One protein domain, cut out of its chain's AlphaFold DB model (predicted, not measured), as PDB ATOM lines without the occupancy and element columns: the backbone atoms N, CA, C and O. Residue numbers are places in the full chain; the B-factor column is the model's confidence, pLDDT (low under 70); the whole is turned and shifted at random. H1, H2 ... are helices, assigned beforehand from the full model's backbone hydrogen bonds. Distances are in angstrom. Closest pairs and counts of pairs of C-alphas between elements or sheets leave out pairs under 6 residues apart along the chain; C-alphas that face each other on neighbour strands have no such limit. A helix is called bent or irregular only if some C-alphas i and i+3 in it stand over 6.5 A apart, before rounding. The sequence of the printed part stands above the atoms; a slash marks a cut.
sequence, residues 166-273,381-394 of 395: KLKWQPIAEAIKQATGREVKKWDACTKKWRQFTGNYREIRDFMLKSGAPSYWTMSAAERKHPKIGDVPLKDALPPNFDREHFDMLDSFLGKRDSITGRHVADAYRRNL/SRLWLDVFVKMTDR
ATOM      1  N   LYS A 166     -15.867 -42.659 -22.199       85.81
ATOM      2  CA  LYS A 166     -15.575 -44.057 -22.510       85.81
ATOM      3  C   LYS A 166     -14.647 -44.694 -21.474       85.81
ATOM      4  O   LYS A 166     -14.984 -45.744 -20.946       85.81
ATOM      5  N   LEU A 167     -13.531 -44.048 -21.127       83.38
ATOM      6  CA  LEU A 167     -12.557 -44.600 -20.174       83.38
ATOM      7  C   LEU A 167     -13.127 -44.735 -18.758       83.38
ATOM      8  O   LEU A 167     -12.757 -45.653 -18.032       83.38
ATOM      9  N   LYS A 168     -14.053 -43.852 -18.371       84.31
ATOM     10  CA  LYS A 168     -14.717 -43.912 -17.063       84.31
ATOM     11  C   LYS A 168     -15.793 -44.997 -17.000       84.31
ATOM     12  O   LYS A 168     -15.911 -45.691 -15.994       84.31
ATOM     13  N   TRP A 169     -16.612 -45.110 -18.044       87.62
ATOM     14  CA  TRP A 169     -17.798 -45.970 -18.044       87.62
ATOM     15  C   TRP A 169     -17.541 -47.378 -18.570       87.62
ATOM     16  O   TRP A 169     -18.306 -48.282 -18.247       87.62
ATOM     17  N   GLN A 170     -16.474 -47.592 -19.338       87.88
ATOM     18  CA  GLN A 170     -16.126 -48.914 -19.849       87.88
ATOM     19  C   GLN A 170     -15.811 -49.923 -18.726       87.88
ATOM     20  O   GLN A 170     -16.452 -50.975 -18.727       87.88
ATOM     21  N   PRO A 171     -14.967 -49.620 -17.716       85.88
ATOM     22  CA  PRO A 171     -14.746 -50.537 -16.591       85.88
ATOM     23  C   PRO A 171     -16.033 -50.840 -15.813       85.88
ATOM     24  O   PRO A 171     -16.201 -51.929 -15.273       85.88
ATOM     25  N   ILE A 172     -16.962 -49.877 -15.777       85.56
ATOM     26  CA  ILE A 172     -18.274 -50.042 -15.149       85.56
ATOM     27  C   ILE A 172     -19.133 -51.033 -15.928       85.56
ATOM     28  O   ILE A 172     -19.637 -51.990 -15.347       85.56
ATOM     29  N   ALA A 173     -19.241 -50.846 -17.242       88.31
ATOM     30  CA  ALA A 173     -19.946 -51.769 -18.125       88.31
ATOM     31  C   ALA A 173     -19.375 -53.196 -18.046       88.31
ATOM     32  O   ALA A 173     -20.136 -54.159 -17.964       88.31
ATOM     33  N   GLU A 174     -18.047 -53.331 -18.017       87.19
ATOM     34  CA  GLU A 174     -17.361 -54.620 -17.879       87.19
ATOM     35  C   GLU A 174     -17.653 -55.289 -16.531       87.19
ATOM     36  O   GLU A 174     -17.979 -56.475 -16.496       87.19
ATOM     37  N   ALA A 175     -17.616 -54.544 -15.425       84.75
ATOM     38  CA  ALA A 175     -17.936 -55.077 -14.103       84.75
ATOM     39  C   ALA A 175     -19.406 -55.508 -13.975       84.75
ATOM     40  O   ALA A 175     -19.687 -56.545 -13.381       84.75
ATOM     41  N   ILE A 176     -20.348 -54.765 -14.568       84.31
ATOM     42  CA  ILE A 176     -21.763 -55.173 -14.619       84.31
ATOM     43  C   ILE A 176     -21.908 -56.462 -15.419       84.31
ATOM     44  O   ILE A 176     -22.609 -57.372 -14.981       84.31
ATOM     45  N   LYS A 177     -21.227 -56.564 -16.569       88.12
ATOM     46  CA  LYS A 177     -21.207 -57.790 -17.378       88.12
ATOM     47  C   LYS A 177     -20.671 -58.972 -16.568       88.12
ATOM     48  O   LYS A 177     -21.242 -60.054 -16.642       88.12
ATOM     49  N   GLN A 178     -19.621 -58.764 -15.773       86.62
ATOM     50  CA  GLN A 178     -19.062 -59.795 -14.894       86.62
ATOM     51  C   GLN A 178     -20.011 -60.183 -13.749       86.62
ATOM     52  O   GLN A 178     -20.140 -61.368 -13.463       86.62
ATOM     53  N   ALA A 179     -20.678 -59.218 -13.112       81.44
ATOM     54  CA  ALA A 179     -21.556 -59.468 -11.967       81.44
ATOM     55  C   ALA A 179     -22.893 -60.112 -12.367       81.44
ATOM     56  O   ALA A 179     -23.339 -61.067 -11.739       81.44
ATOM     57  N   THR A 180     -23.517 -59.606 -13.432       83.75
ATOM     58  CA  THR A 180     -24.866 -60.017 -13.860       83.75
ATOM     59  C   THR A 180     -24.855 -61.147 -14.889       83.75
ATOM     60  O   THR A 180     -25.893 -61.749 -15.157       83.75
ATOM     61  N   GLY A 181     -23.720 -61.379 -15.559       87.44
ATOM     62  CA  GLY A 181     -23.635 -62.232 -16.747       87.44
ATOM     63  C   GLY A 181     -24.356 -61.668 -17.981       87.44
ATOM     64  O   GLY A 181     -24.319 -62.289 -19.043       87.44
ATOM     65  N   ARG A 182     -25.008 -60.497 -17.881       83.06
ATOM     66  CA  ARG A 182     -25.715 -59.856 -18.996       83.06
ATOM     67  C   ARG A 182     -24.743 -58.994 -19.790       83.06
ATOM     68  O   ARG A 182     -24.058 -58.127 -19.250       83.06
ATOM     69  N   GLU A 183     -24.699 -59.201 -21.100       82.19
ATOM     70  CA  GLU A 183     -23.864 -58.383 -21.969       82.19
ATOM     71  C   GLU A 183     -24.462 -56.982 -22.138       82.19
ATOM     72  O   GLU A 183     -25.410 -56.759 -22.893       82.19
ATOM     73  N   VAL A 184     -23.884 -56.005 -21.440       78.06
ATOM     74  CA  VAL A 184     -24.187 -54.593 -21.672       78.06
ATOM     75  C   VAL A 184     -23.447 -54.157 -22.935       78.06
ATOM     76  O   VAL A 184     -22.284 -53.769 -22.881       78.06
ATOM     77  N   LYS A 185     -24.123 -54.238 -24.090       73.56
ATOM     78  CA  LYS A 185     -23.529 -53.989 -25.421       73.56
ATOM     79  C   LYS A 185     -22.793 -52.644 -25.557       73.56
ATOM     80  O   LYS A 185     -21.922 -52.535 -26.413       73.56
ATOM     81  N   LYS A 186     -23.136 -51.611 -24.768       85.19
ATOM     82  CA  LYS A 186     -22.532 -50.265 -24.857       85.19
ATOM     83  C   LYS A 186     -22.418 -49.584 -23.485       85.19
ATOM     84  O   LYS A 186     -23.395 -49.510 -22.741       85.19
ATOM     85  N   TRP A 187     -21.254 -49.002 -23.185       88.00
ATOM     86  CA  TRP A 187     -21.014 -48.176 -21.986       88.00
ATOM     87  C   TRP A 187     -21.925 -46.930 -21.928       88.00
ATOM     88  O   TRP A 187     -22.254 -46.436 -20.845       88.00
ATOM     89  N   ASP A 188     -22.417 -46.466 -23.082       88.62
ATOM     90  CA  ASP A 188     -23.417 -45.398 -23.188       88.62
ATOM     91  C   ASP A 188     -24.725 -45.738 -22.465       88.62
ATOM     92  O   ASP A 188     -25.330 -44.868 -21.835       88.62
ATOM     93  N   ALA A 189     -25.143 -47.009 -22.482       89.38
ATOM     94  CA  ALA A 189     -26.349 -47.448 -21.786       89.38
ATOM     95  C   ALA A 189     -26.207 -47.273 -20.266       89.38
ATOM     96  O   ALA A 189     -27.130 -46.778 -19.617       89.38
ATOM     97  N   CYS A 190     -25.029 -47.584 -19.712       88.12
ATOM     98  CA  CYS A 190     -24.724 -47.351 -18.297       88.12
ATOM     99  C   CYS A 190     -24.786 -45.858 -17.964       88.12
ATOM    100  O   CYS A 190     -25.412 -45.460 -16.983       88.12
ATOM    101  N   THR A 191     -24.206 -45.022 -18.830       90.69
ATOM    102  CA  THR A 191     -24.212 -43.563 -18.670       90.69
ATOM    103  C   THR A 191     -25.635 -43.002 -18.679       90.69
ATOM    104  O   THR A 191     -26.001 -42.218 -17.801       90.69
ATOM    105  N   LYS A 192     -26.461 -43.412 -19.651       92.12
ATOM    106  CA  LYS A 192     -27.859 -42.975 -19.783       92.12
ATOM    107  C   LYS A 192     -28.690 -43.425 -18.581       92.12
ATOM    108  O   LYS A 192     -29.410 -42.614 -18.002       92.12
ATOM    109  N   LYS A 193     -28.530 -44.682 -18.153       90.25
ATOM    110  CA  LYS A 193     -29.231 -45.240 -16.989       90.25
ATOM    111  C   LYS A 193     -28.827 -44.544 -15.688       90.25
ATOM    112  O   LYS A 193     -29.692 -44.190 -14.894       90.25
ATOM    113  N   TRP A 194     -27.539 -44.257 -15.500       92.31
ATOM    114  CA  TRP A 194     -27.065 -43.491 -14.349       92.31
ATOM    115  C   TRP A 194     -27.647 -42.073 -14.302       92.31
ATOM    116  O   TRP A 194     -28.094 -41.608 -13.251       92.31
ATOM    117  N   ARG A 195     -27.665 -41.369 -15.442       92.69
ATOM    118  CA  ARG A 195     -28.284 -40.036 -15.538       92.69
ATOM    119  C   ARG A 195     -29.771 -40.091 -15.196       92.69
ATOM    120  O   ARG A 195     -30.232 -39.237 -14.450       92.69
ATOM    121  N   GLN A 196     -30.484 -41.114 -15.666       93.62
ATOM    122  CA  GLN A 196     -31.886 -41.340 -15.315       93.62
ATOM    123  C   GLN A 196     -32.063 -41.550 -13.802       93.62
ATOM    124  O   GLN A 196     -32.857 -40.850 -13.182       93.62
ATOM    125  N   PHE A 197     -31.296 -42.455 -13.184       93.19
ATOM    126  CA  PHE A 197     -31.384 -42.715 -11.742       93.19
ATOM    127  C   PHE A 197     -31.087 -41.472 -10.901       93.19
ATOM    128  O   PHE A 197     -31.832 -41.150  -9.979       93.19
ATOM    129  N   THR A 198     -30.023 -40.744 -11.242       93.88
ATOM    130  CA  THR A 198     -29.639 -39.527 -10.512       93.88
ATOM    131  C   THR A 198     -30.541 -38.327 -10.785       93.88
ATOM    132  O   THR A 198     -30.591 -37.428  -9.945       93.88
ATOM    133  N   GLY A 199     -31.229 -38.286 -11.928       95.06
ATOM    134  CA  GLY A 199     -32.293 -37.320 -12.211       95.06
ATOM    135  C   GLY A 199     -33.513 -37.592 -11.336       95.06
ATOM    136  O   GLY A 199     -33.862 -36.761 -10.505       95.06
ATOM    137  N   ASN A 200     -34.051 -38.813 -11.417       95.38
ATOM    138  CA  ASN A 200     -35.201 -39.260 -10.628       95.38
ATOM    139  C   ASN A 200     -34.987 -39.071  -9.116       95.38
ATOM    140  O   ASN A 200     -35.863 -38.579  -8.412       95.38
ATOM    141  N   TYR A 201     -33.805 -39.434  -8.611       96.12
ATOM    142  CA  TYR A 201     -33.445 -39.225  -7.209       96.12
ATOM    143  C   TYR A 201     -33.495 -37.747  -6.806       96.12
ATOM    144  O   TYR A 201     -34.029 -37.431  -5.745       96.12
ATOM    145  N   ARG A 202     -32.964 -36.841  -7.641       95.31
ATOM    146  CA  ARG A 202     -32.983 -35.399  -7.357       95.31
ATOM    147  C   ARG A 202     -34.402 -34.857  -7.328       95.31
ATOM    148  O   ARG A 202     -34.744 -34.180  -6.372       95.31
ATOM    149  N   GLU A 203     -35.237 -35.227  -8.292       94.94
ATOM    150  CA  GLU A 203     -36.649 -34.823  -8.323       94.94
ATOM    151  C   GLU A 203     -37.401 -35.267  -7.060       94.94
ATOM    152  O   GLU A 203     -38.101 -34.468  -6.436       94.94
ATOM    153  N   ILE A 204     -37.209 -36.523  -6.635       95.88
ATOM    154  CA  ILE A 204     -37.827 -37.061  -5.415       95.88
ATOM    155  C   ILE A 204     -37.288 -36.349  -4.169       95.88
ATOM    156  O   ILE A 204     -38.069 -35.957  -3.302       95.88
ATOM    157  N   ARG A 205     -35.968 -36.150  -4.074       95.12
ATOM    158  CA  ARG A 205     -35.332 -35.467  -2.937       95.12
ATOM    159  C   ARG A 205     -35.803 -34.018  -2.830       95.12
ATOM    160  O   ARG A 205     -36.214 -33.597  -1.754       95.12
ATOM    161  N   ASP A 206     -35.803 -33.284  -3.937       93.56
ATOM    162  CA  ASP A 206     -36.244 -31.890  -4.001       93.56
ATOM    163  C   ASP A 206     -37.729 -31.760  -3.656       93.56
ATOM    164  O   ASP A 206     -38.130 -30.802  -2.998       93.56
ATOM    165  N   PHE A 207     -38.556 -32.734  -4.048       94.31
ATOM    166  CA  PHE A 207     -39.950 -32.803  -3.619       94.31
ATOM    167  C   PHE A 207     -40.080 -33.031  -2.110       94.31
ATOM    168  O   PHE A 207     -40.810 -32.294  -1.451       94.31
ATOM    169  N   MET A 208     -39.340 -33.989  -1.546       94.12
ATOM    170  CA  MET A 208     -39.357 -34.286  -0.108       94.12
ATOM    171  C   MET A 208     -38.801 -33.149   0.761       94.12
ATOM    172  O   MET A 208     -39.152 -33.051   1.934       94.12
ATOM    173  N   LEU A 209     -37.952 -32.281   0.202       93.88
ATOM    174  CA  LEU A 209     -37.441 -31.086   0.878       93.88
ATOM    175  C   LEU A 209     -38.462 -29.937   0.937       93.88
ATOM    176  O   LEU A 209     -38.275 -29.001   1.717       93.88
ATOM    177  N   LYS A 210     -39.543 -29.975   0.145       93.19
ATOM    178  CA  LYS A 210     -40.588 -28.941   0.184       93.19
ATOM    179  C   LYS A 210     -41.437 -29.104   1.445       93.19
ATOM    180  O   LYS A 210     -41.998 -30.163   1.714       93.19
ATOM    181  N   SER A 211     -41.568 -28.025   2.214       83.06
ATOM    182  CA  SER A 211     -42.367 -28.005   3.442       83.06
ATOM    183  C   SER A 211     -43.828 -28.369   3.167       83.06
ATOM    184  O   SER A 211     -44.466 -27.751   2.316       83.06
ATOM    185  N   GLY A 212     -44.366 -29.334   3.915       89.31
ATOM    186  CA  GLY A 212     -45.760 -29.770   3.787       89.31
ATOM    187  C   GLY A 212     -46.032 -30.722   2.619       89.31
ATOM    188  O   GLY A 212     -47.182 -31.108   2.423       89.31
ATOM    189  N   ALA A 213     -45.009 -31.124   1.856       90.25
ATOM    190  CA  ALA A 213     -45.166 -32.179   0.863       90.25
ATOM    191  C   ALA A 213     -45.392 -33.540   1.558       90.25
ATOM    192  O   ALA A 213     -44.713 -33.846   2.546       90.25
ATOM    193  N   PRO A 214     -46.325 -34.375   1.065       93.06
ATOM    194  CA  PRO A 214     -46.443 -35.752   1.530       93.06
ATOM    195  C   PRO A 214     -45.163 -36.530   1.201       93.06
ATOM    196  O   PRO A 214     -44.440 -36.209   0.259       93.06
ATOM    197  N   SER A 215     -44.872 -37.586   1.959       95.12
ATOM    198  CA  SER A 215     -43.721 -38.433   1.640       95.12
ATOM    199  C   SER A 215     -43.946 -39.143   0.301       95.12
ATOM    200  O   SER A 215     -45.003 -39.738   0.085       95.12
ATOM    201  N   TYR A 216     -42.939 -39.153  -0.580       96.00
ATOM    202  CA  TYR A 216     -42.994 -39.879  -1.858       96.00
ATOM    203  C   TYR A 216     -43.412 -41.354  -1.675       96.00
ATOM    204  O   TYR A 216     -44.183 -41.906  -2.468       96.00
ATOM    205  N   TRP A 217     -42.972 -41.970  -0.575       96.44
ATOM    206  CA  TRP A 217     -43.255 -43.366  -0.234       96.44
ATOM    207  C   TRP A 217     -44.696 -43.617   0.205       96.44
ATOM    208  O   TRP A 217     -45.179 -44.735   0.061       96.44
ATOM    209  N   THR A 218     -45.384 -42.598   0.724       95.88
ATOM    210  CA  THR A 218     -46.794 -42.700   1.127       95.88
ATOM    211  C   THR A 218     -47.756 -42.355  -0.007       95.88
ATOM    212  O   THR A 218     -48.937 -42.660   0.098       95.88
ATOM    213  N   MET A 219     -47.264 -41.735  -1.084       95.06
ATOM    214  CA  MET A 219     -48.070 -41.399  -2.258       95.06
ATOM    215  C   MET A 219     -48.355 -42.631  -3.115       95.06
ATOM    216  O   MET A 219     -47.462 -43.440  -3.394       95.06
ATOM    217  N   SER A 220     -49.583 -42.717  -3.610       95.00
ATOM    218  CA  SER A 220     -49.983 -43.658  -4.653       95.00
ATOM    219  C   SER A 220     -49.332 -43.319  -6.004       95.00
ATOM    220  O   SER A 220     -48.918 -42.187  -6.264       95.00
ATOM    221  N   ALA A 221     -49.281 -44.288  -6.922       94.06
ATOM    222  CA  ALA A 221     -48.726 -44.069  -8.261       94.06
ATOM    223  C   ALA A 221     -49.479 -42.981  -9.058       94.06
ATOM    224  O   ALA A 221     -48.868 -42.279  -9.862       94.06
ATOM    225  N   ALA A 222     -50.788 -42.819  -8.830       93.69
ATOM    226  CA  ALA A 222     -51.590 -41.773  -9.463       93.69
ATOM    227  C   ALA A 222     -51.232 -40.376  -8.927       93.69
ATOM    228  O   ALA A 222     -51.063 -39.444  -9.708       93.69
ATOM    229  N   GLU A 223     -51.038 -40.248  -7.613       94.50
ATOM    230  CA  GLU A 223     -50.604 -38.991  -6.990       94.50
ATOM    231  C   GLU A 223     -49.186 -38.607  -7.413       94.50
ATOM    232  O   GLU A 223     -48.903 -37.428  -7.586       94.50
ATOM    233  N   ARG A 224     -48.291 -39.576  -7.640       95.19
ATOM    234  CA  ARG A 224     -46.934 -39.293  -8.142       95.19
ATOM    235  C   ARG A 224     -46.940 -38.681  -9.542       95.19
ATOM    236  O   ARG A 224     -46.111 -37.825  -9.820       95.19
ATOM    237  N   LYS A 225     -47.883 -39.070 -10.408       94.50
ATOM    238  CA  LYS A 225     -48.032 -38.473 -11.750       94.50
ATOM    239  C   LYS A 225     -48.528 -37.029 -11.702       94.50
ATOM    240  O   LYS A 225     -48.206 -36.247 -12.592       94.50
ATOM    241  N   HIS A 226     -49.298 -36.686 -10.674       92.88
ATOM    242  CA  HIS A 226     -49.871 -35.357 -10.482       92.88
ATOM    243  C   HIS A 226     -49.655 -34.891  -9.037       92.88
ATOM    244  O   HIS A 226     -50.619 -34.804  -8.269       92.88
ATOM    245  N   PRO A 227     -48.395 -34.630  -8.644       90.31
ATOM    246  CA  PRO A 227     -48.069 -34.320  -7.265       90.31
ATOM    247  C   PRO A 227     -48.694 -32.981  -6.877       90.31
ATOM    248  O   PRO A 227     -48.624 -31.995  -7.614       90.31
ATOM    249  N   LYS A 228     -49.317 -32.946  -5.701       90.62
ATOM    250  CA  LYS A 228     -49.920 -31.743  -5.124       90.62
ATOM    251  C   LYS A 228     -49.271 -31.456  -3.781       90.62
ATOM    252  O   LYS A 228     -49.003 -32.377  -3.011       90.62
ATOM    253  N   ILE A 229     -49.017 -30.182  -3.509       89.94
ATOM    254  CA  ILE A 229     -48.556 -29.708  -2.203       89.94
ATOM    255  C   ILE A 229     -49.642 -28.764  -1.690       89.94
ATOM    256  O   ILE A 229     -49.796 -27.652  -2.198       89.94
ATOM    257  N   GLY A 230     -50.454 -29.247  -0.747       88.31
ATOM    258  CA  GLY A 230     -51.739 -28.617  -0.431       88.31
ATOM    259  C   GLY A 230     -52.657 -28.619  -1.658       88.31
ATOM    260  O   GLY A 230     -52.809 -29.647  -2.318       88.31
ATOM    261  N   ASP A 231     -53.206 -27.455  -1.998       89.62
ATOM    262  CA  ASP A 231     -54.085 -27.278  -3.163       89.62
ATOM    263  C   ASP A 231     -53.335 -26.888  -4.447       89.62
ATOM    264  O   ASP A 231     -53.947 -26.721  -5.504       89.62
ATOM    265  N   VAL A 232     -52.006 -26.743  -4.383       89.75
ATOM    266  CA  VAL A 232     -51.198 -26.300  -5.522       89.75
ATOM    267  C   VAL A 232     -50.708 -27.514  -6.320       89.75
ATOM    268  O   VAL A 232     -49.934 -28.321  -5.789       89.75
ATOM    269  N   PRO A 233     -51.120 -27.666  -7.592       88.00
ATOM    270  CA  PRO A 233     -50.580 -28.697  -8.466       88.00
ATOM    271  C   PRO A 233     -49.134 -28.360  -8.834       88.00
ATOM    272  O   PRO A 233     -48.820 -27.238  -9.235       88.00
ATOM    273  N   LEU A 234     -48.249 -29.344  -8.713       89.81
ATOM    274  CA  LEU A 234     -46.879 -29.222  -9.184       89.81
ATOM    275  C   LEU A 234     -46.820 -29.587 -10.672       89.81
ATOM    276  O   LEU A 234     -47.494 -30.512 -11.123       89.81
ATOM    277  N   LYS A 235     -46.017 -28.845 -11.437       86.31
ATOM    278  CA  LYS A 235     -45.912 -29.019 -12.892       86.31
ATOM    279  C   LYS A 235     -45.219 -30.327 -13.282       86.31
ATOM    280  O   LYS A 235     -45.567 -30.916 -14.302       86.31
ATOM    281  N   ASP A 236     -44.272 -30.772 -12.464       89.75
ATOM    282  CA  ASP A 236     -43.407 -31.898 -12.793       89.75
ATOM    283  C   ASP A 236     -43.943 -33.181 -12.154       89.75
ATOM    284  O   ASP A 236     -44.141 -33.257 -10.938       89.75
ATOM    285  N   ALA A 237     -44.202 -34.185 -12.993       92.75
ATOM    286  CA  ALA A 237     -44.589 -35.514 -12.549       92.75
ATOM    287  C   ALA A 237     -43.394 -36.196 -11.874       92.75
ATOM    288  O   ALA A 237     -42.295 -36.208 -12.423       92.75
ATOM    289  N   LEU A 238     -43.615 -36.804 -10.711       94.88
ATOM    290  CA  LEU A 238     -42.586 -37.607 -10.064       94.88
ATOM    291  C   LEU A 238     -42.481 -38.972 -10.757       94.88
ATOM    292  O   LEU A 238     -43.496 -39.516 -11.214       94.88
ATOM    293  N   PRO A 239     -41.283 -39.582 -10.782       93.88
ATOM    294  CA  PRO A 239     -41.104 -40.930 -11.301       93.88
ATOM    295  C   PRO A 239     -42.078 -41.891 -10.600       93.88
ATOM    296  O   PRO A 239     -42.081 -41.947  -9.371       93.88
ATOM    297  N   PRO A 240     -42.929 -42.646 -11.314       91.69
ATOM    298  CA  PRO A 240     -43.956 -43.468 -10.667       91.69
ATOM    299  C   PRO A 240     -43.373 -44.709  -9.977       91.69
ATOM    300  O   PRO A 240     -43.846 -45.089  -8.905       91.69
ATOM    301  N   ASN A 241     -42.322 -45.291 -10.565       90.75
ATOM    302  CA  ASN A 241     -41.727 -46.570 -10.173       90.75
ATOM    303  C   ASN A 241     -40.260 -46.381  -9.768       90.75
ATOM    304  O   ASN A 241     -39.356 -46.851 -10.458       90.75
ATOM    305  N   PHE A 242     -40.011 -45.619  -8.705       94.75
ATOM    306  CA  PHE A 242     -38.675 -45.511  -8.128       94.75
ATOM    307  C   PHE A 242     -38.621 -46.293  -6.824       94.75
ATOM    308  O   PHE A 242     -39.414 -46.035  -5.919       94.75
ATOM    309  N   ASP A 243     -37.704 -47.249  -6.730       95.12
ATOM    310  CA  ASP A 243     -37.617 -48.102  -5.551       95.12
ATOM    311  C   ASP A 243     -36.981 -47.363  -4.380       95.12
ATOM    312  O   ASP A 243     -36.016 -46.604  -4.528       95.12
ATOM    313  N   ARG A 244     -37.500 -47.638  -3.183       95.50
ATOM    314  CA  ARG A 244     -36.990 -47.052  -1.942       95.50
ATOM    315  C   ARG A 244     -35.535 -47.404  -1.689       95.50
ATOM    316  O   ARG A 244     -34.753 -46.549  -1.305       95.50
ATOM    317  N   GLU A 245     -35.160 -48.638  -1.975       93.94
ATOM    318  CA  GLU A 245     -33.800 -49.117  -1.753       93.94
ATOM    319  C   GLU A 245     -32.800 -48.434  -2.700       93.94
ATOM    320  O   GLU A 245     -31.693 -48.093  -2.284       93.94
ATOM    321  N   HIS A 246     -33.198 -48.160  -3.949       93.81
ATOM    322  CA  HIS A 246     -32.397 -47.366  -4.885       93.81
ATOM    323  C   HIS A 246     -32.239 -45.923  -4.403       93.81
ATOM    324  O   HIS A 246     -31.143 -45.365  -4.491       93.81
ATOM    325  N   PHE A 247     -33.303 -45.331  -3.852       95.50
ATOM    326  CA  PHE A 247     -33.238 -44.003  -3.249       95.50
ATOM    327  C   PHE A 247     -32.295 -43.966  -2.049       95.50
ATOM    328  O   PHE A 247     -31.393 -43.138  -2.037       95.50
ATOM    329  N   ASP A 248     -32.450 -44.873  -1.083       94.81
ATOM    330  CA  ASP A 248     -31.625 -44.914   0.128       94.81
ATOM    331  C   ASP A 248     -30.144 -45.142  -0.223       94.81
ATOM    332  O   ASP A 248     -29.246 -44.519   0.350       94.81
ATOM    333  N   MET A 249     -29.871 -45.979  -1.229       92.44
ATOM    334  CA  MET A 249     -28.518 -46.192  -1.737       92.44
ATOM    335  C   MET A 249     -27.946 -44.921  -2.380       92.44
ATOM    336  O   MET A 249     -26.823 -44.536  -2.044       92.44
ATOM    337  N   LEU A 250     -28.710 -44.224  -3.232       94.12
ATOM    338  CA  LEU A 250     -28.294 -42.941  -3.815       94.12
ATOM    339  C   LEU A 250     -28.154 -41.839  -2.768       94.12
ATOM    340  O   LEU A 250     -27.209 -41.067  -2.866       94.12
ATOM    341  N   ASP A 251     -29.024 -41.764  -1.764       94.25
ATOM    342  CA  ASP A 251     -28.941 -40.765  -0.694       94.25
ATOM    343  C   ASP A 251     -27.713 -41.009   0.182       94.25
ATOM    344  O   ASP A 251     -26.930 -40.094   0.439       94.25
ATOM    345  N   SER A 252     -27.442 -42.268   0.542       91.50
ATOM    346  CA  SER A 252     -26.233 -42.623   1.290       91.50
ATOM    347  C   SER A 252     -24.947 -42.278   0.528       91.50
ATOM    348  O   SER A 252     -23.939 -41.915   1.145       91.50
ATOM    349  N   PHE A 253     -24.991 -42.365  -0.804       88.69
ATOM    350  CA  PHE A 253     -23.862 -42.141  -1.696       88.69
ATOM    351  C   PHE A 253     -23.666 -40.661  -2.064       88.69
ATOM    352  O   PHE A 253     -22.549 -40.140  -2.017       88.69
ATOM    353  N   LEU A 254     -24.746 -39.969  -2.428       88.88
ATOM    354  CA  LEU A 254     -24.753 -38.584  -2.899       88.88
ATOM    355  C   LEU A 254     -24.932 -37.594  -1.748       88.88
ATOM    356  O   LEU A 254     -24.242 -36.579  -1.716       88.88
ATOM    357  N   GLY A 255     -25.791 -37.899  -0.774       83.69
ATOM    358  CA  GLY A 255     -26.104 -37.019   0.353       83.69
ATOM    359  C   GLY A 255     -24.908 -36.730   1.262       83.69
ATOM    360  O   GLY A 255     -24.824 -35.653   1.845       83.69
ATOM    361  N   LYS A 256     -23.923 -37.637   1.327       73.75
ATOM    362  CA  LYS A 256     -22.680 -37.426   2.095       73.75
ATOM    363  C   LYS A 256     -21.645 -36.557   1.367       73.75
ATOM    364  O   LYS A 256     -20.780 -35.975   2.023       73.75
ATOM    365  N   ARG A 257     -21.702 -36.437   0.032       62.97
ATOM    366  CA  ARG A 257     -20.695 -35.679  -0.748       62.97
ATOM    367  C   ARG A 257     -20.836 -34.163  -0.610       62.97
ATOM    368  O   ARG A 257     -19.837 -33.453  -0.768       62.97
ATOM    369  N   ASP A 258     -22.013 -33.675  -0.224       53.66
ATOM    370  CA  ASP A 258     -22.243 -32.251   0.045       53.66
ATOM    371  C   ASP A 258     -21.408 -31.740   1.241       53.66
ATOM    372  O   ASP A 258     -21.100 -30.551   1.320       53.66
ATOM    373  N   SER A 259     -20.943 -32.639   2.122       52.47
ATOM    374  CA  SER A 259     -20.142 -32.283   3.302       52.47
ATOM    375  C   SER A 259     -18.654 -32.037   3.025       52.47
ATOM    376  O   SER A 259     -18.026 -31.332   3.810       52.47
ATOM    377  N   ILE A 260     -18.058 -32.620   1.976       50.44
ATOM    378  CA  ILE A 260     -16.585 -32.629   1.812       50.44
ATOM    379  C   ILE A 260     -16.138 -31.869   0.559       50.44
ATOM    380  O   ILE A 260     -15.086 -31.235   0.563       50.44
ATOM    381  N   THR A 261     -16.939 -31.866  -0.507       45.00
ATOM    382  CA  THR A 261     -16.552 -31.238  -1.786       45.00
ATOM    383  C   THR A 261     -17.520 -30.128  -2.216       45.00
ATOM    384  O   THR A 261     -17.127 -29.216  -2.945       45.00
ATOM    385  N   GLY A 262     -18.760 -30.151  -1.709       41.28
ATOM    386  CA  GLY A 262     -19.836 -29.228  -2.092       41.28
ATOM    387  C   GLY A 262     -19.600 -27.765  -1.713       41.28
ATOM    388  O   GLY A 262     -19.892 -26.885  -2.517       41.28
ATOM    389  N   ARG A 263     -18.990 -27.475  -0.553       43.62
ATOM    390  CA  ARG A 263     -18.681 -26.080  -0.178       43.62
ATOM    391  C   ARG A 263     -17.560 -25.470  -1.006       43.62
ATOM    392  O   ARG A 263     -17.665 -24.323  -1.401       43.62
ATOM    393  N   HIS A 264     -16.501 -26.217  -1.312       45.16
ATOM    394  CA  HIS A 264     -15.353 -25.623  -1.999       45.16
ATOM    395  C   HIS A 264     -15.515 -25.560  -3.520       45.16
ATOM    396  O   HIS A 264     -15.073 -24.581  -4.113       45.16
ATOM    397  N   VAL A 265     -16.163 -26.538  -4.162       47.12
ATOM    398  CA  VAL A 265     -16.259 -26.569  -5.634       47.12
ATOM    399  C   VAL A 265     -17.430 -25.733  -6.158       47.12
ATOM    400  O   VAL A 265     -17.253 -25.007  -7.136       47.12
ATOM    401  N   ALA A 266     -18.593 -25.750  -5.494       44.50
ATOM    402  CA  ALA A 266     -19.711 -24.889  -5.890       44.50
ATOM    403  C   ALA A 266     -19.410 -23.404  -5.615       44.50
ATOM    404  O   ALA A 266     -19.684 -22.565  -6.474       44.50
ATOM    405  N   ASP A 267     -18.756 -23.070  -4.492       46.38
ATOM    406  CA  ASP A 267     -18.310 -21.695  -4.225       46.38
ATOM    407  C   ASP A 267     -17.145 -21.269  -5.125       46.38
ATOM    408  O   ASP A 267     -17.076 -20.101  -5.495       46.38
ATOM    409  N   ALA A 268     -16.239 -22.175  -5.514       48.88
ATOM    410  CA  ALA A 268     -15.185 -21.846  -6.476       48.88
ATOM    411  C   ALA A 268     -15.770 -21.530  -7.856       48.88
ATOM    412  O   ALA A 268     -15.371 -20.540  -8.463       48.88
ATOM    413  N   TYR A 269     -16.757 -22.301  -8.324       42.94
ATOM    414  CA  TYR A 269     -17.434 -22.016  -9.592       42.94
ATOM    415  C   TYR A 269     -18.216 -20.693  -9.518       42.94
ATOM    416  O   TYR A 269     -18.106 -19.854 -10.410       42.94
ATOM    417  N   ARG A 270     -18.920 -20.439  -8.403       47.56
ATOM    418  CA  ARG A 270     -19.687 -19.201  -8.179       47.56
ATOM    419  C   ARG A 270     -18.800 -17.958  -8.005       47.56
ATOM    420  O   ARG A 270     -19.140 -16.900  -8.527       47.56
ATOM    421  N   ARG A 271     -17.643 -18.067  -7.336       51.50
ATOM    422  CA  ARG A 271     -16.644 -16.982  -7.247       51.50
ATOM    423  C   ARG A 271     -15.958 -16.719  -8.583       51.50
ATOM    424  O   ARG A 271     -15.688 -15.566  -8.884       51.50
ATOM    425  N   ASN A 272     -15.697 -17.746  -9.391       41.75
ATOM    426  CA  ASN A 272     -15.048 -17.573 -10.694       41.75
ATOM    427  C   ASN A 272     -15.985 -16.877 -11.704       41.75
ATOM    428  O   ASN A 272     -15.562 -15.981 -12.427       41.75
ATOM    429  N   LEU A 273     -17.288 -17.183 -11.667       47.41
ATOM    430  CA  LEU A 273     -18.304 -16.459 -12.443       47.41
ATOM    431  C   LEU A 273     -18.461 -14.989 -12.015       47.41
ATOM    432  O   LEU A 273     -18.592 -14.126 -12.879       47.41
ATOM    433  N   SER A 381     -14.092 -45.320  -7.736       73.00
ATOM    434  CA  SER A 381     -14.590 -46.139  -8.848       73.00
ATOM    435  C   SER A 381     -15.141 -47.482  -8.369       73.00
ATOM    436  O   SER A 381     -16.195 -47.900  -8.835       73.00
ATOM    437  N   ARG A 382     -14.509 -48.120  -7.373       78.38
ATOM    438  CA  ARG A 382     -15.035 -49.343  -6.739       78.38
ATOM    439  C   ARG A 382     -16.356 -49.123  -6.000       78.38
ATOM    440  O   ARG A 382     -17.245 -49.958  -6.107       78.38
ATOM    441  N   LEU A 383     -16.508 -48.011  -5.283       80.19
ATOM    442  CA  LEU A 383     -17.778 -47.677  -4.622       80.19
ATOM    443  C   LEU A 383     -18.886 -47.394  -5.641       80.19
ATOM    444  O   LEU A 383     -20.011 -47.854  -5.477       80.19
ATOM    445  N   TRP A 384     -18.557 -46.666  -6.711       76.38
ATOM    446  CA  TRP A 384     -19.460 -46.420  -7.837       76.38
ATOM    447  C   TRP A 384     -19.925 -47.730  -8.484       76.38
ATOM    448  O   TRP A 384     -21.112 -47.891  -8.751       76.38
ATOM    449  N   LEU A 385     -18.996 -48.664  -8.695       76.44
ATOM    450  CA  LEU A 385     -19.264 -50.003  -9.211       76.44
ATOM    451  C   LEU A 385     -20.219 -50.792  -8.314       76.44
ATOM    452  O   LEU A 385     -21.223 -51.293  -8.805       76.44
ATOM    453  N   ASP A 386     -19.938 -50.866  -7.013       80.56
ATOM    454  CA  ASP A 386     -20.763 -51.602  -6.048       80.56
ATOM    455  C   ASP A 386     -22.198 -51.053  -5.981       80.56
ATOM    456  O   ASP A 386     -23.163 -51.814  -6.030       80.56
ATOM    457  N   VAL A 387     -22.350 -49.723  -5.952       80.25
ATOM    458  CA  VAL A 387     -23.666 -49.064  -5.990       80.25
ATOM    459  C   VAL A 387     -24.397 -49.379  -7.294       80.25
ATOM    460  O   VAL A 387     -25.574 -49.733  -7.272       80.25
ATOM    461  N   PHE A 388     -23.713 -49.274  -8.435       77.50
ATOM    462  CA  PHE A 388     -24.345 -49.503  -9.730       77.50
ATOM    463  C   PHE A 388     -24.780 -50.962  -9.905       77.50
ATOM    464  O   PHE A 388     -25.917 -51.202 -10.301       77.50
ATOM    465  N   VAL A 389     -23.917 -51.925  -9.564       79.50
ATOM    466  CA  VAL A 389     -24.220 -53.363  -9.651       79.50
ATOM    467  C   VAL A 389     -25.435 -53.711  -8.790       79.50
ATOM    468  O   VAL A 389     -26.384 -54.312  -9.292       79.50
ATOM    469  N   LYS A 390     -25.482 -53.233  -7.539       81.81
ATOM    470  CA  LYS A 390     -26.625 -53.469  -6.643       81.81
ATOM    471  C   LYS A 390     -27.939 -52.875  -7.160       81.81
ATOM    472  O   LYS A 390     -28.996 -53.424  -6.857       81.81
ATOM    473  N   MET A 391     -27.885 -51.774  -7.915       76.94
ATOM    474  CA  MET A 391     -29.066 -51.200  -8.575       76.94
ATOM    475  C   MET A 391     -29.491 -51.988  -9.815       76.94
ATOM    476  O   MET A 391     -30.675 -52.045 -10.128       76.94
ATOM    477  N   THR A 392     -28.544 -52.573 -10.553       76.50
ATOM    478  CA  THR A 392     -28.862 -53.321 -11.775       76.50
ATOM    479  C   THR A 392     -29.288 -54.757 -11.538       76.50
ATOM    480  O   THR A 392     -30.108 -55.243 -12.304       76.50
ATOM    481  N   ASP A 393     -28.800 -55.422 -10.489       73.56
ATOM    482  CA  ASP A 393     -29.200 -56.802 -10.162       73.56
ATOM    483  C   ASP A 393     -30.696 -56.923  -9.825       73.56
ATOM    484  O   ASP A 393     -31.258 -58.017  -9.826       73.56
ATOM    485  N   ARG A 394     -31.348 -55.795  -9.530       65.25
ATOM    486  CA  ARG A 394     -32.766 -55.716  -9.158       65.25
ATOM    487  C   ARG A 394     -33.689 -55.347 -10.326       65.25
ATOM    488  O   ARG A 394     -34.892 -55.219 -10.110       65.25
TER     489      ARG A 394
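Overview. This is residues 166 to 273 and 381 to 394 of the 395 residues of an uncharacterized protein of Chara braunii (UniProt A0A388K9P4). The long helix H2 is the spine of a loose, flat body, with H1 across its first end, and on one side of H2 lie H4 and H6, side by side and running opposite ways, with H4 crossing H2. At its far end, short H3 and much of the loop residues 209 to 220 and 226 to 243 form a head, while residues 259 to 265 and 267 to 273, most of them in H5, stick out as an arm. The printed part has 122 residues and six named helices, H1 to H6 in chain order, with no named strand; the class is all helix. The whole is loose, with a radius of gyration of the C-alphas of 17.1 A and spans of 49 by 41 by 21 A.

Along the chain. H2, residues 187 to 208, is 31.7 A long and begins at C-alpha 187 (-21.014, -48.176, -21.986). H1 is residues 166 to 180, 20.4 A, and only just irregular: C-alphas 168 and 171 are 6.6 A apart. H3 is residues 221 to 225, H4 residues 244 to 254, H5 residues 262 to 273, and H6 residues 381 to 392, ending at C-alpha 392 (-28.862, -53.321, -11.775).

Arrangement. H2 touches H1 with residues 187 to 191 alone, about perpendicular at 88 degrees; the closest C-alphas, of Ala 173 and Trp 187, are 5.4 A apart. H2 and H4 only just touch, with 3 pairs of C-alphas within 8 A, the closest Tyr 201 and Phe 247 at 6.2 A. H6 touches H1 at a steep tilt of 49 degrees, closest at the C-alphas of Ile 176 and Val 389, 5.8 A. H3 and H5 touch no helix. Every O i to N i+4 pair is within hydrogen-bond range in H2, H3, H4 and H6, against 9 of 11 in H1 and 7 of 8 in H5.

Size, cuts and confidence. Residues 274 to 380 are not printed; C-alphas 273 and 381 are 30.1 A apart. The links H2 to H3 and H3 to H4 are long. Residues 257 to 273 and 394 have pLDDT under 70.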